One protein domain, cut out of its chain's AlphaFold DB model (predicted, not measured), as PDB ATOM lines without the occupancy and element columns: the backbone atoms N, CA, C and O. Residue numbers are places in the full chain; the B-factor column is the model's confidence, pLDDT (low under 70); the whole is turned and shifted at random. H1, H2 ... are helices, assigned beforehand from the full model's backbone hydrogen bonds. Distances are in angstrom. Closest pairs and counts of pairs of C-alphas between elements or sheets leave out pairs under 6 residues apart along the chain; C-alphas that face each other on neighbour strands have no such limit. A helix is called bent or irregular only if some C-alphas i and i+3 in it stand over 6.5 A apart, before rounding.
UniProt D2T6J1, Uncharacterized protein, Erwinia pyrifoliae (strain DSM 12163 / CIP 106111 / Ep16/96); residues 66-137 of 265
ATOM      1  N   LEU A  66      35.977 -21.803  28.787       55.62
ATOM      2  CA  LEU A  66      36.859 -20.830  28.127       55.62
ATOM      3  C   LEU A  66      38.257 -20.806  28.755       55.62
ATOM      4  O   LEU A  66      39.262 -20.795  28.042       55.62
ATOM      5  N   GLN A  67      38.333 -20.858  30.086       57.12
ATOM      6  CA  GLN A  67      39.600 -20.870  30.812       57.12
ATOM      7  C   GLN A  67      40.377 -22.169  30.555       57.12
ATOM      8  O   GLN A  67      41.578 -22.124  30.299       57.12
ATOM      9  N   MET A  68      39.704 -23.322  30.532       58.50
ATOM     10  CA  MET A  68      40.291 -24.622  30.194       58.50
ATOM     11  C   MET A  68      40.761 -24.693  28.732       58.50
ATOM     12  O   MET A  68      41.820 -25.263  28.460       58.50
ATOM     13  N   LEU A  69      40.032 -24.085  27.795       55.25
ATOM     14  CA  LEU A  69      40.422 -23.986  26.382       55.25
ATOM     15  C   LEU A  69      41.637 -23.102  26.179       55.25
ATOM     16  O   LEU A  69      42.602 -23.522  25.545       55.25
ATOM     17  N   ALA A  70      41.631 -21.913  26.773       58.53
ATOM     18  CA  ALA A  70      42.764 -21.014  26.696       58.53
ATOM     19  C   ALA A  70      43.994 -21.597  27.425       58.53
ATOM     20  O   ALA A  70      45.111 -21.427  26.940       58.53
ATOM     21  N   THR A  71      43.794 -22.392  28.490       54.84
ATOM     22  CA  THR A  71      44.852 -23.174  29.170       54.84
ATOM     23  C   THR A  71      45.387 -24.323  28.300       54.84
ATOM     24  O   THR A  71      46.588 -24.584  28.253       54.84
ATOM     25  N   SER A  72      44.512 -25.014  27.563       54.62
ATOM     26  CA  SER A  72      44.903 -26.092  26.639       54.62
ATOM     27  C   SER A  72      45.650 -25.549  25.417       54.62
ATOM     28  O   SER A  72      46.585 -26.194  24.939       54.62
ATOM     29  N   ALA A  73      45.306 -24.328  24.984       52.75
ATOM     30  CA  ALA A  73      46.076 -23.546  24.020       52.75
ATOM     31  C   ALA A  73      47.491 -23.261  24.517       52.75
ATOM     32  O   ALA A  73      48.457 -23.509  23.802       52.75
ATOM     33  N   THR A  74      47.613 -22.786  25.763       52.16
ATOM     34  CA  THR A  74      48.894 -22.382  26.378       52.16
ATOM     35  C   THR A  74      49.876 -23.536  26.512       52.16
ATOM     36  O   THR A  74      51.081 -23.318  26.576       52.16
ATOM     37  N   LEU A  75      49.371 -24.765  26.621       53.72
ATOM     38  CA  LEU A  75      50.177 -25.960  26.860       53.72
ATOM     39  C   LEU A  75      50.662 -26.637  25.571       53.72
ATOM     40  O   LEU A  75      51.234 -27.723  25.652       53.72
ATOM     41  N   GLY A  76      50.412 -26.050  24.392       54.75
ATOM     42  CA  GLY A  76      50.833 -26.624  23.108       54.75
ATOM     43  C   GLY A  76      50.193 -27.985  22.809       54.75
ATOM     44  O   GLY A  76      50.737 -28.765  22.024       54.75
ATOM     45  N   LYS A  77      49.064 -28.294  23.465       59.50
ATOM     46  CA  LYS A  77      48.311 -29.544  23.274       59.50
ATOM     47  C   LYS A  77      47.375 -29.492  22.072       59.50
ATOM     48  O   LYS A  77      46.962 -30.541  21.605       59.50
ATOM     49  N   MET A  78      47.099 -28.297  21.553       60.75
ATOM     50  CA  MET A  78      46.359 -28.108  20.310       60.75
ATOM     51  C   MET A  78      47.280 -28.268  19.108       60.75
ATOM     52  O   MET A  78      47.698 -27.291  18.493       60.75
ATOM     53  N   GLN A  79      47.665 -29.505  18.823       59.09
ATOM     54  CA  GLN A  79      48.437 -29.829  17.618       59.09
ATOM     55  C   GLN A  79      47.548 -30.404  16.519       59.09
ATOM     56  O   GLN A  79      47.949 -30.433  15.357       59.09
ATOM     57  N   GLU A  80      46.336 -30.830  16.875       67.56
ATOM     58  CA  GLU A  80      45.417 -31.494  15.968       67.56
ATOM     59  C   GLU A  80      44.397 -30.491  15.400       67.56
ATOM     60  O   GLU A  80      43.820 -29.697  16.153       67.56
ATOM     61  N   PRO A  81      44.084 -30.549  14.092       64.38
ATOM     62  CA  PRO A  81      43.030 -29.732  13.476       64.38
ATOM     63  C   PRO A  81      41.660 -29.847  14.173       64.38
ATOM     64  O   PRO A  81      40.830 -28.935  14.100       64.38
ATOM     65  N   GLY A  82      41.406 -30.964  14.865       73.00
ATOM     66  CA  GLY A  82      40.191 -31.177  15.652       73.00
ATOM     67  C   GLY A  82      40.048 -30.212  16.834       73.00
ATOM     68  O   GLY A  82      38.934 -29.772  17.129       73.00
ATOM     69  N   ASP A  83      41.157 -29.825  17.466       74.88
ATOM     70  CA  ASP A  83      41.139 -28.936  18.628       74.88
ATOM     71  C   ASP A  83      40.802 -27.497  18.227       74.88
ATOM     72  O   ASP A  83      39.935 -26.871  18.842       74.88
ATOM     73  N   LEU A  84      41.400 -27.003  17.136       71.31
ATOM     74  CA  LEU A  84      41.120 -25.669  16.586       71.31
ATOM     75  C   LEU A  84      39.648 -25.529  16.188       71.31
ATOM     76  O   LEU A  84      38.992 -24.554  16.551       71.31
ATOM     77  N   ASN A  85      39.097 -26.541  15.513       72.12
ATOM     78  CA  ASN A  85      37.683 -26.568  15.146       72.12
ATOM     79  C   ASN A  85      36.762 -26.560  16.373       72.12
ATOM     80  O   ASN A  85      35.710 -25.917  16.362       72.12
ATOM     81  N   ARG A  86      37.143 -27.260  17.448       75.88
ATOM     82  CA  ARG A  86      36.386 -27.254  18.703       75.88
ATOM     83  C   ARG A  86      36.404 -25.872  19.356       75.88
ATOM     84  O   ARG A  86      35.349 -25.416  19.793       75.88
ATOM     85  N   ILE A  87      37.554 -25.194  19.376       72.69
ATOM     86  CA  ILE A  87      37.677 -23.813  19.875       72.69
ATOM     87  C   ILE A  87      36.814 -22.866  19.043       72.69
ATOM     88  O   ILE A  87      36.011 -22.126  19.607       72.69
ATOM     89  N   ALA A  88      36.939 -22.917  17.715       72.44
ATOM     90  CA  ALA A  88      36.196 -22.054  16.801       72.44
ATOM     91  C   ALA A  88      34.682 -22.169  17.025       72.44
ATOM     92  O   ALA A  88      33.988 -21.161  17.154       72.44
ATOM     93  N   ARG A  89      34.165 -23.402  17.160       75.50
ATOM     94  CA  ARG A  89      32.746 -23.642  17.472       75.50
ATOM     95  C   ARG A  89      32.335 -23.051  18.813       75.50
ATOM     96  O   ARG A  89      31.225 -22.537  18.927       75.50
ATOM     97  N   LEU A  90      33.191 -23.131  19.829       73.88
ATOM     98  CA  LEU A  90      32.889 -22.583  21.149       73.88
ATOM     99  C   LEU A  90      32.890 -21.056  21.151       73.88
ATOM    100  O   LEU A  90      31.958 -20.474  21.698       73.88
ATOM    101  N   ILE A  91      33.842 -20.415  20.465       71.62
ATOM    102  CA  ILE A  91      33.812 -18.963  20.237       71.62
ATOM    103  C   ILE A  91      32.504 -18.585  19.539       71.62
ATOM    104  O   ILE A  91      31.791 -17.717  20.025       71.62
ATOM    105  N   TYR A  92      32.138 -19.284  18.461       73.44
ATOM    106  CA  TYR A  92      30.916 -18.994  17.709       73.44
ATOM    107  C   TYR A  92      29.636 -19.187  18.539       73.44
ATOM    108  O   TYR A  92      28.716 -18.378  18.464       73.44
ATOM    109  N   THR A  93      29.583 -20.231  19.371       77.19
ATOM    110  CA  THR A  93      28.423 -20.525  20.233       77.19
ATOM    111  C   THR A  93      28.272 -19.494  21.354       77.19
ATOM    112  O   THR A  93      27.155 -19.169  21.749       77.19
ATOM    113  N   LEU A  94      29.388 -18.973  21.869       73.31
ATOM    114  CA  LEU A  94      29.407 -17.996  22.961       73.31
ATOM    115  C   LEU A  94      29.362 -16.541  22.465       73.31
ATOM    116  O   LEU A  94      29.014 -15.652  23.241       73.31
ATOM    117  N   ALA A  95      29.652 -16.295  21.183       73.00
ATOM    118  CA  ALA A  95      29.727 -14.967  20.572       73.00
ATOM    119  C   ALA A  95      28.505 -14.058  20.815       73.00
ATOM    120  O   ALA A  95      28.729 -12.879  21.075       73.00
ATOM    121  N   PRO A  96      27.239 -14.536  20.810       77.00
ATOM    122  CA  PRO A  96      26.080 -13.664  21.033       77.00
ATOM    123  C   PRO A  96      26.057 -12.965  22.403       77.00
ATOM    124  O   PRO A  96      25.339 -11.983  22.566       77.00
ATOM    125  N   GLY A  97      26.809 -13.475  23.386       73.25
ATOM    126  CA  GLY A  97      26.925 -12.895  24.727       73.25
ATOM    127  C   GLY A  97      28.282 -12.258  25.030       73.25
ATOM    128  O   GLY A  97      28.498 -11.828  26.160       73.25
ATOM    129  N   LEU A  98      29.204 -12.226  24.062       74.12
ATOM    130  CA  LEU A  98      30.544 -11.667  24.231       74.12
ATOM    131  C   LEU A  98      30.630 -10.268  23.623       74.12
ATOM    132  O   LEU A  98      29.974  -9.955  22.630       74.12
ATOM    133  N   GLU A  99      31.483  -9.429  24.207       78.12
ATOM    134  CA  GLU A  99      31.821  -8.145  23.605       78.12
ATOM    135  C   GLU A  99      32.470  -8.384  22.225       78.12
ATOM    136  O   GLU A  99      33.370  -9.227  22.118       78.12
ATOM    137  N   PRO A 100      32.063  -7.663  21.162       80.25
ATOM    138  CA  PRO A 100      32.623  -7.846  19.821       80.25
ATOM    139  C   PRO A 100      34.156  -7.767  19.762       80.25
ATOM    140  O   PRO A 100      34.781  -8.495  18.992       80.25
ATOM    141  N   SER A 101      34.769  -6.930  20.603       71.19
ATOM    142  CA  SER A 101      36.226  -6.786  20.718       71.19
ATOM    143  C   SER A 101      36.914  -8.083  21.170       71.19
ATOM    144  O   SER A 101      37.952  -8.453  20.620       71.19
ATOM    145  N   LEU A 102      36.316  -8.822  22.112       72.31
ATOM    146  CA  LEU A 102      36.828 -10.103  22.606       72.31
ATOM    147  C   LEU A 102      36.680 -11.215  21.568       72.31
ATOM    148  O   LEU A 102      37.573 -12.051  21.437       72.31
ATOM    149  N   VAL A 103      35.575 -11.217  20.816       73.06
ATOM    150  CA  VAL A 103      35.368 -12.171  19.715       73.06
ATOM    151  C   VAL A 103      36.408 -11.946  18.621       73.06
ATOM    152  O   VAL A 103      37.036 -12.911  18.185       73.06
ATOM    153  N   GLN A 104      36.640 -10.689  18.229       78.06
ATOM    154  CA  GLN A 104      37.671 -10.341  17.253       78.06
ATOM    155  C   GLN A 104      39.053 -10.776  17.739       78.06
ATOM    156  O   GLN A 104      39.758 -11.498  17.042       78.06
ATOM    157  N   PHE A 105      39.406 -10.416  18.975       77.69
ATOM    158  CA  PHE A 105      40.691 -10.771  19.560       77.69
ATOM    159  C   PHE A 105      40.920 -12.292  19.607       77.69
ATOM    160  O   PHE A 105      42.006 -12.776  19.278       77.69
ATOM    161  N   ALA A 106      39.900 -13.063  19.996       75.00
ATOM    162  CA  ALA A 106      39.971 -14.521  20.000       75.00
ATOM    163  C   ALA A 106      40.115 -15.092  18.579       75.00
ATOM    164  O   ALA A 106      40.890 -16.029  18.379       75.00
ATOM    165  N   GLY A 107      39.414 -14.508  17.601       80.94
ATOM    166  CA  GLY A 107      39.539 -14.843  16.183       80.94
ATOM    167  C   GLY A 107      40.954 -14.614  15.651       80.94
ATOM    168  O   GLY A 107      41.555 -15.540  15.107       80.94
ATOM    169  N   ASP A 108      41.528 -13.437  15.901       82.81
ATOM    170  CA  ASP A 108      42.887 -13.080  15.471       82.81
ATOM    171  C   ASP A 108      43.932 -14.032  16.070       82.81
ATOM    172  O   ASP A 108      44.868 -14.477  15.401       82.81
ATOM    173  N   LYS A 109      43.767 -14.393  17.350       82.38
ATOM    174  CA  LYS A 109      44.672 -15.330  18.027       82.38
ATOM    175  C   LYS A 109      44.549 -16.746  17.501       82.38
ATOM    176  O   LYS A 109      45.567 -17.423  17.356       82.38
ATOM    177  N   LEU A 110      43.332 -17.181  17.194       82.69
ATOM    178  CA  LEU A 110      43.114 -18.470  16.565       82.69
ATOM    179  C   LEU A 110      43.766 -18.510  15.179       82.69
ATOM    180  O   LEU A 110      44.513 -19.445  14.904       82.69
ATOM    181  N   ALA A 111      43.570 -17.477  14.353       85.00
ATOM    182  CA  ALA A 111      44.200 -17.362  13.038       85.00
ATOM    183  C   ALA A 111      45.735 -17.427  13.131       85.00
ATOM    184  O   ALA A 111      46.369 -18.202  12.414       85.00
ATOM    185  N   GLN A 112      46.333 -16.710  14.090       87.31
ATOM    186  CA  GLN A 112      47.777 -16.740  14.336       87.31
ATOM    187  C   GLN A 112      48.297 -18.159  14.647       87.31
ATOM    188  O   GLN A 112      49.313 -18.584  14.090       87.31
ATOM    189  N   VAL A 113      47.616 -18.900  15.529       85.44
ATOM    190  CA  VAL A 113      48.006 -20.272  15.903       85.44
ATOM    191  C   VAL A 113      47.807 -21.241  14.735       85.44
ATOM    192  O   VAL A 113      48.695 -22.048  14.453       85.44
ATOM    193  N   THR A 114      46.683 -21.134  14.024       89.06
ATOM    194  CA  THR A 114      46.396 -21.916  12.814       89.06
ATOM    195  C   THR A 114      47.508 -21.741  11.784       89.06
ATOM    196  O   THR A 114      48.073 -22.725  11.300       89.06
ATOM    197  N   MET A 115      47.900 -20.496  11.518       95.25
ATOM    198  CA  MET A 115      48.946 -20.186  10.553       95.25
ATOM    199  C   MET A 115      50.314 -20.733  10.990       95.25
ATOM    200  O   MET A 115      51.057 -21.292  10.185       95.25
ATOM    201  N   MET A 116      50.648 -20.667  12.279       94.56
ATOM    202  CA  MET A 116      51.874 -21.268  12.814       94.56
ATOM    203  C   MET A 116      51.927 -22.793  12.609       94.56
ATOM    204  O   MET A 116      52.960 -23.330  12.191       94.56
ATOM    205  N   ILE A 117      50.821 -23.496  12.870       91.19
ATOM    206  CA  ILE A 117      50.715 -24.946  12.651       91.19
ATOM    207  C   ILE A 117      50.844 -25.263  11.159       91.19
ATOM    208  O   ILE A 117      51.603 -26.164  10.790       91.19
ATOM    209  N   ALA A 118      50.162 -24.502  10.301       95.19
ATOM    210  CA  ALA A 118      50.240 -24.650   8.853       95.19
ATOM    211  C   ALA A 118      51.682 -24.503   8.341       95.19
ATOM    212  O   ALA A 118      52.194 -25.405   7.677       95.19
ATOM    213  N   LYS A 119      52.391 -23.437   8.736       96.81
ATOM    214  CA  LYS A 119      53.808 -23.229   8.385       96.81
ATOM    215  C   LYS A 119      54.674 -24.423   8.772       96.81
ATOM    216  O   LYS A 119      55.480 -24.887   7.970       96.81
ATOM    217  N   LYS A 120      54.497 -24.946   9.988       95.50
ATOM    218  CA  LYS A 120      55.259 -26.101  10.478       95.50
ATOM    219  C   LYS A 120      55.020 -27.356   9.640       95.50
ATOM    220  O   LYS A 120      55.975 -28.067   9.340       95.50
ATOM    221  N   ARG A 121      53.775 -27.612   9.243       96.44
ATOM    222  CA  ARG A 121      53.423 -28.736   8.366       96.44
ATOM    223  C   ARG A 121      54.075 -28.612   6.992       96.44
ATOM    224  O   ARG A 121      54.713 -29.554   6.533       96.44
ATOM    225  N   VAL A 122      54.020 -27.424   6.389       97.75
ATOM    226  CA  VAL A 122      54.682 -27.153   5.102       97.75
ATOM    227  C   VAL A 122      56.202 -27.317   5.205       97.75
ATOM    228  O   VAL A 122      56.811 -27.957   4.350       97.75
ATOM    229  N   MET A 123      56.827 -26.830   6.284       96.31
ATOM    230  CA  MET A 123      58.261 -27.046   6.539       96.31
ATOM    231  C   MET A 123      58.634 -28.530   6.676       96.31
ATOM    232  O   MET A 123      59.747 -28.911   6.325       96.31
ATOM    233  N   ASN A 124      57.710 -29.376   7.141       95.88
ATOM    234  CA  ASN A 124      57.898 -30.827   7.227       95.88
ATOM    235  C   ASN A 124      57.654 -31.559   5.892       95.88
ATOM    236  O   ASN A 124      57.718 -32.787   5.850       95.88
ATOM    237  N   GLY A 125      57.398 -30.826   4.804       94.81
ATOM    238  CA  GLY A 125      57.286 -31.368   3.450       94.81
ATOM    239  C   GLY A 125      55.860 -31.635   2.971       94.81
ATOM    240  O   GLY A 125      55.694 -32.175   1.877       94.81
ATOM    241  N   GLU A 126      54.838 -31.264   3.742       97.25
ATOM    242  CA  GLU A 126      53.452 -31.334   3.275       97.25
ATOM    243  C   GLU A 126      53.168 -30.279   2.191       97.25
ATOM    244  O   GLU A 126      53.761 -29.196   2.181       97.25
ATOM    245  N   LEU A 127      52.248 -30.584   1.269       96.81
ATOM    246  CA  LEU A 127      51.875 -29.657   0.198       96.81
ATOM    247  C   LEU A 127      51.110 -28.455   0.767       96.81
ATOM    248  O   LEU A 127      50.107 -28.618   1.465       96.81
ATOM    249  N   TRP A 128      51.571 -27.245   0.439       98.19
ATOM    250  CA  TRP A 128      51.035 -26.005   1.008       98.19
ATOM    251  C   TRP A 128      49.543 -25.805   0.733       98.19
ATOM    252  O   TRP A 128      48.838 -25.301   1.599       98.19
ATOM    253  N   ASP A 129      49.055 -26.214  -0.438       97.94
ATOM    254  CA  ASP A 129      47.662 -26.037  -0.850       97.94
ATOM    255  C   ASP A 129      46.721 -26.949  -0.055       97.94
ATOM    256  O   ASP A 129      45.650 -26.525   0.373       97.94
ATOM    257  N   THR A 130      47.166 -28.178   0.208       97.31
ATOM    258  CA  THR A 130      46.459 -29.144   1.054       97.31
ATOM    259  C   THR A 130      46.380 -28.622   2.485       97.31
ATOM    260  O   THR A 130      45.300 -28.570   3.070       97.31
ATOM    261  N   VAL A 131      47.508 -28.145   3.023       97.00
ATOM    262  CA  VAL A 131      47.566 -27.547   4.363       97.00
ATOM    263  C   VAL A 131      46.677 -26.301   4.449       97.00
ATOM    264  O   VAL A 131      45.926 -26.159   5.411       97.00
ATOM    265  N   ALA A 132      46.718 -25.414   3.452       96.81
ATOM    266  CA  ALA A 132      45.884 -24.215   3.412       96.81
ATOM    267  C   ALA A 132      44.389 -24.563   3.389       96.81
ATOM    268  O   ALA A 132      43.617 -23.992   4.156       96.81
ATOM    269  N   GLN A 133      43.984 -25.542   2.571       96.50
ATOM    270  CA  GLN A 133      42.598 -26.004   2.492       96.50
ATOM    271  C   GLN A 133      42.109 -26.594   3.821       96.50
ATOM    272  O   GLN A 133      41.029 -26.240   4.290       96.50
ATOM    273  N   GLU A 134      42.898 -27.469   4.447       94.69
ATOM    274  CA  GLU A 134      42.535 -28.106   5.719       94.69
ATOM    275  C   GLU A 134      42.391 -27.102   6.868       94.69
ATOM    276  O   GLU A 134      41.551 -27.283   7.751       94.69
ATOM    277  N   HIS A 135      43.183 -26.030   6.841       91.12
ATOM    278  CA  HIS A 135      43.161 -24.965   7.844       91.12
ATOM    279  C   HIS A 135      42.295 -23.762   7.448       91.12
ATOM    280  O   HIS A 135      42.269 -22.771   8.171       91.12
ATOM    281  N   SER A 136      41.557 -23.849   6.332       94.19
ATOM    282  CA  SER A 136      40.716 -22.761   5.804       94.19
ATOM    283  C   SER A 136      41.466 -21.430   5.631       94.19
ATOM    284  O   SER A 136      40.909 -20.356   5.850       94.19
ATOM    285  N   ILE A 137      42.738 -21.497   5.233       95.69
ATOM    286  CA  ILE A 137      43.580 -20.331   4.962       95.69
ATOM    287  C   ILE A 137      43.267 -19.842   3.549       95.69
ATOM    288  O   ILE A 137      43.675 -20.453   2.561       95.69
TER     289      ILE A 137
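What this domain is: This is residues 66 to 137 of the 265 residues of an uncharacterized protein of Erwinia pyrifoliae (strain DSM 12163 / CIP 106111 / Ep16/96) (UniProt D2T6J1). A long helical hairpin makes the body: H3, the longest helix, runs the length of the domain, and H2 runs back beside its first half. The short helix H4 folds back at the far end of H3, near the beginning of H2, while H1 is a loosely placed helix near H2 that keeps away from H3. The turn of the hairpin, residues 96 to 101, sticks out at one end. The printed part has 72 residues with four named helices, H1, H2, H3 and H4 along the chain, and no named strand; the class is all helix. The whole is only just compact, close to loose, with a radius of gyration of the C-alphas of 13.0 A, and it is elongated, spanning 41 by 22 by 17 A.

Where its parts are: H3 holds residues 100 to 123 and measures 34.7 A, from C-alpha 100 at (32.623, -7.846, 19.821) to C-alpha 123 at (58.261, -27.046, 6.539). H2, residues 81 to 97, measures 25.9 A; it is irregular, with C-alphas 93 and 96 lying 7.3 A apart. H1, residues 66 to 74, measures 12.3 A and begins with C-alpha 66 at (36.859, -20.830, 28.127). H4, residues 128 to 134, measures 9.9 A and ends with C-alpha 134 at (42.535, -28.106, 5.719).

How they stand to each other: H3 touches H2 with its residues 103 to 114 alone; the closest C-alphas are those of Ala 95 and Val 103, 6.4 A apart. The two form a helical hairpin, at a shallow tilt of 9 degrees, opposite ways. H3 touches H4 with its residues 118 to 122 alone, and the closest C-alphas, of Val 122 and Trp 128, are 5.6 A apart. H3 and H4 are also a helical hairpin, at a steep tilt of 44 degrees, opposite ways. H2 and H4 are close but not clearly touching, with the closest C-alphas, of Pro 81 and Glu 134, 7.9 A apart. H1 and H2 are close but not clearly touching: their closest C-alphas, of Leu 69 and Ile 87, are 7.1 A apart. They run opposite ways at a shallow tilt of 33 degrees, only just short of steep. H1 is apart from H3 and from H4. In H1, H3 and H4 every O i to N i+4 pair is within hydrogen-bond range; in H2 11 of 13 are.

The domain as a whole: The C-alphas of Gly 97 and Gly 125, the two farthest apart, are 41.4 A from each other. The printed part has no cut. The links from H2 to H3 and from H3 to H4 are tight, the link from H1 to H2 is short, and no link is long. The mean pLDDT of the printed part is 78.6, and residues 66 to 81 are under 70.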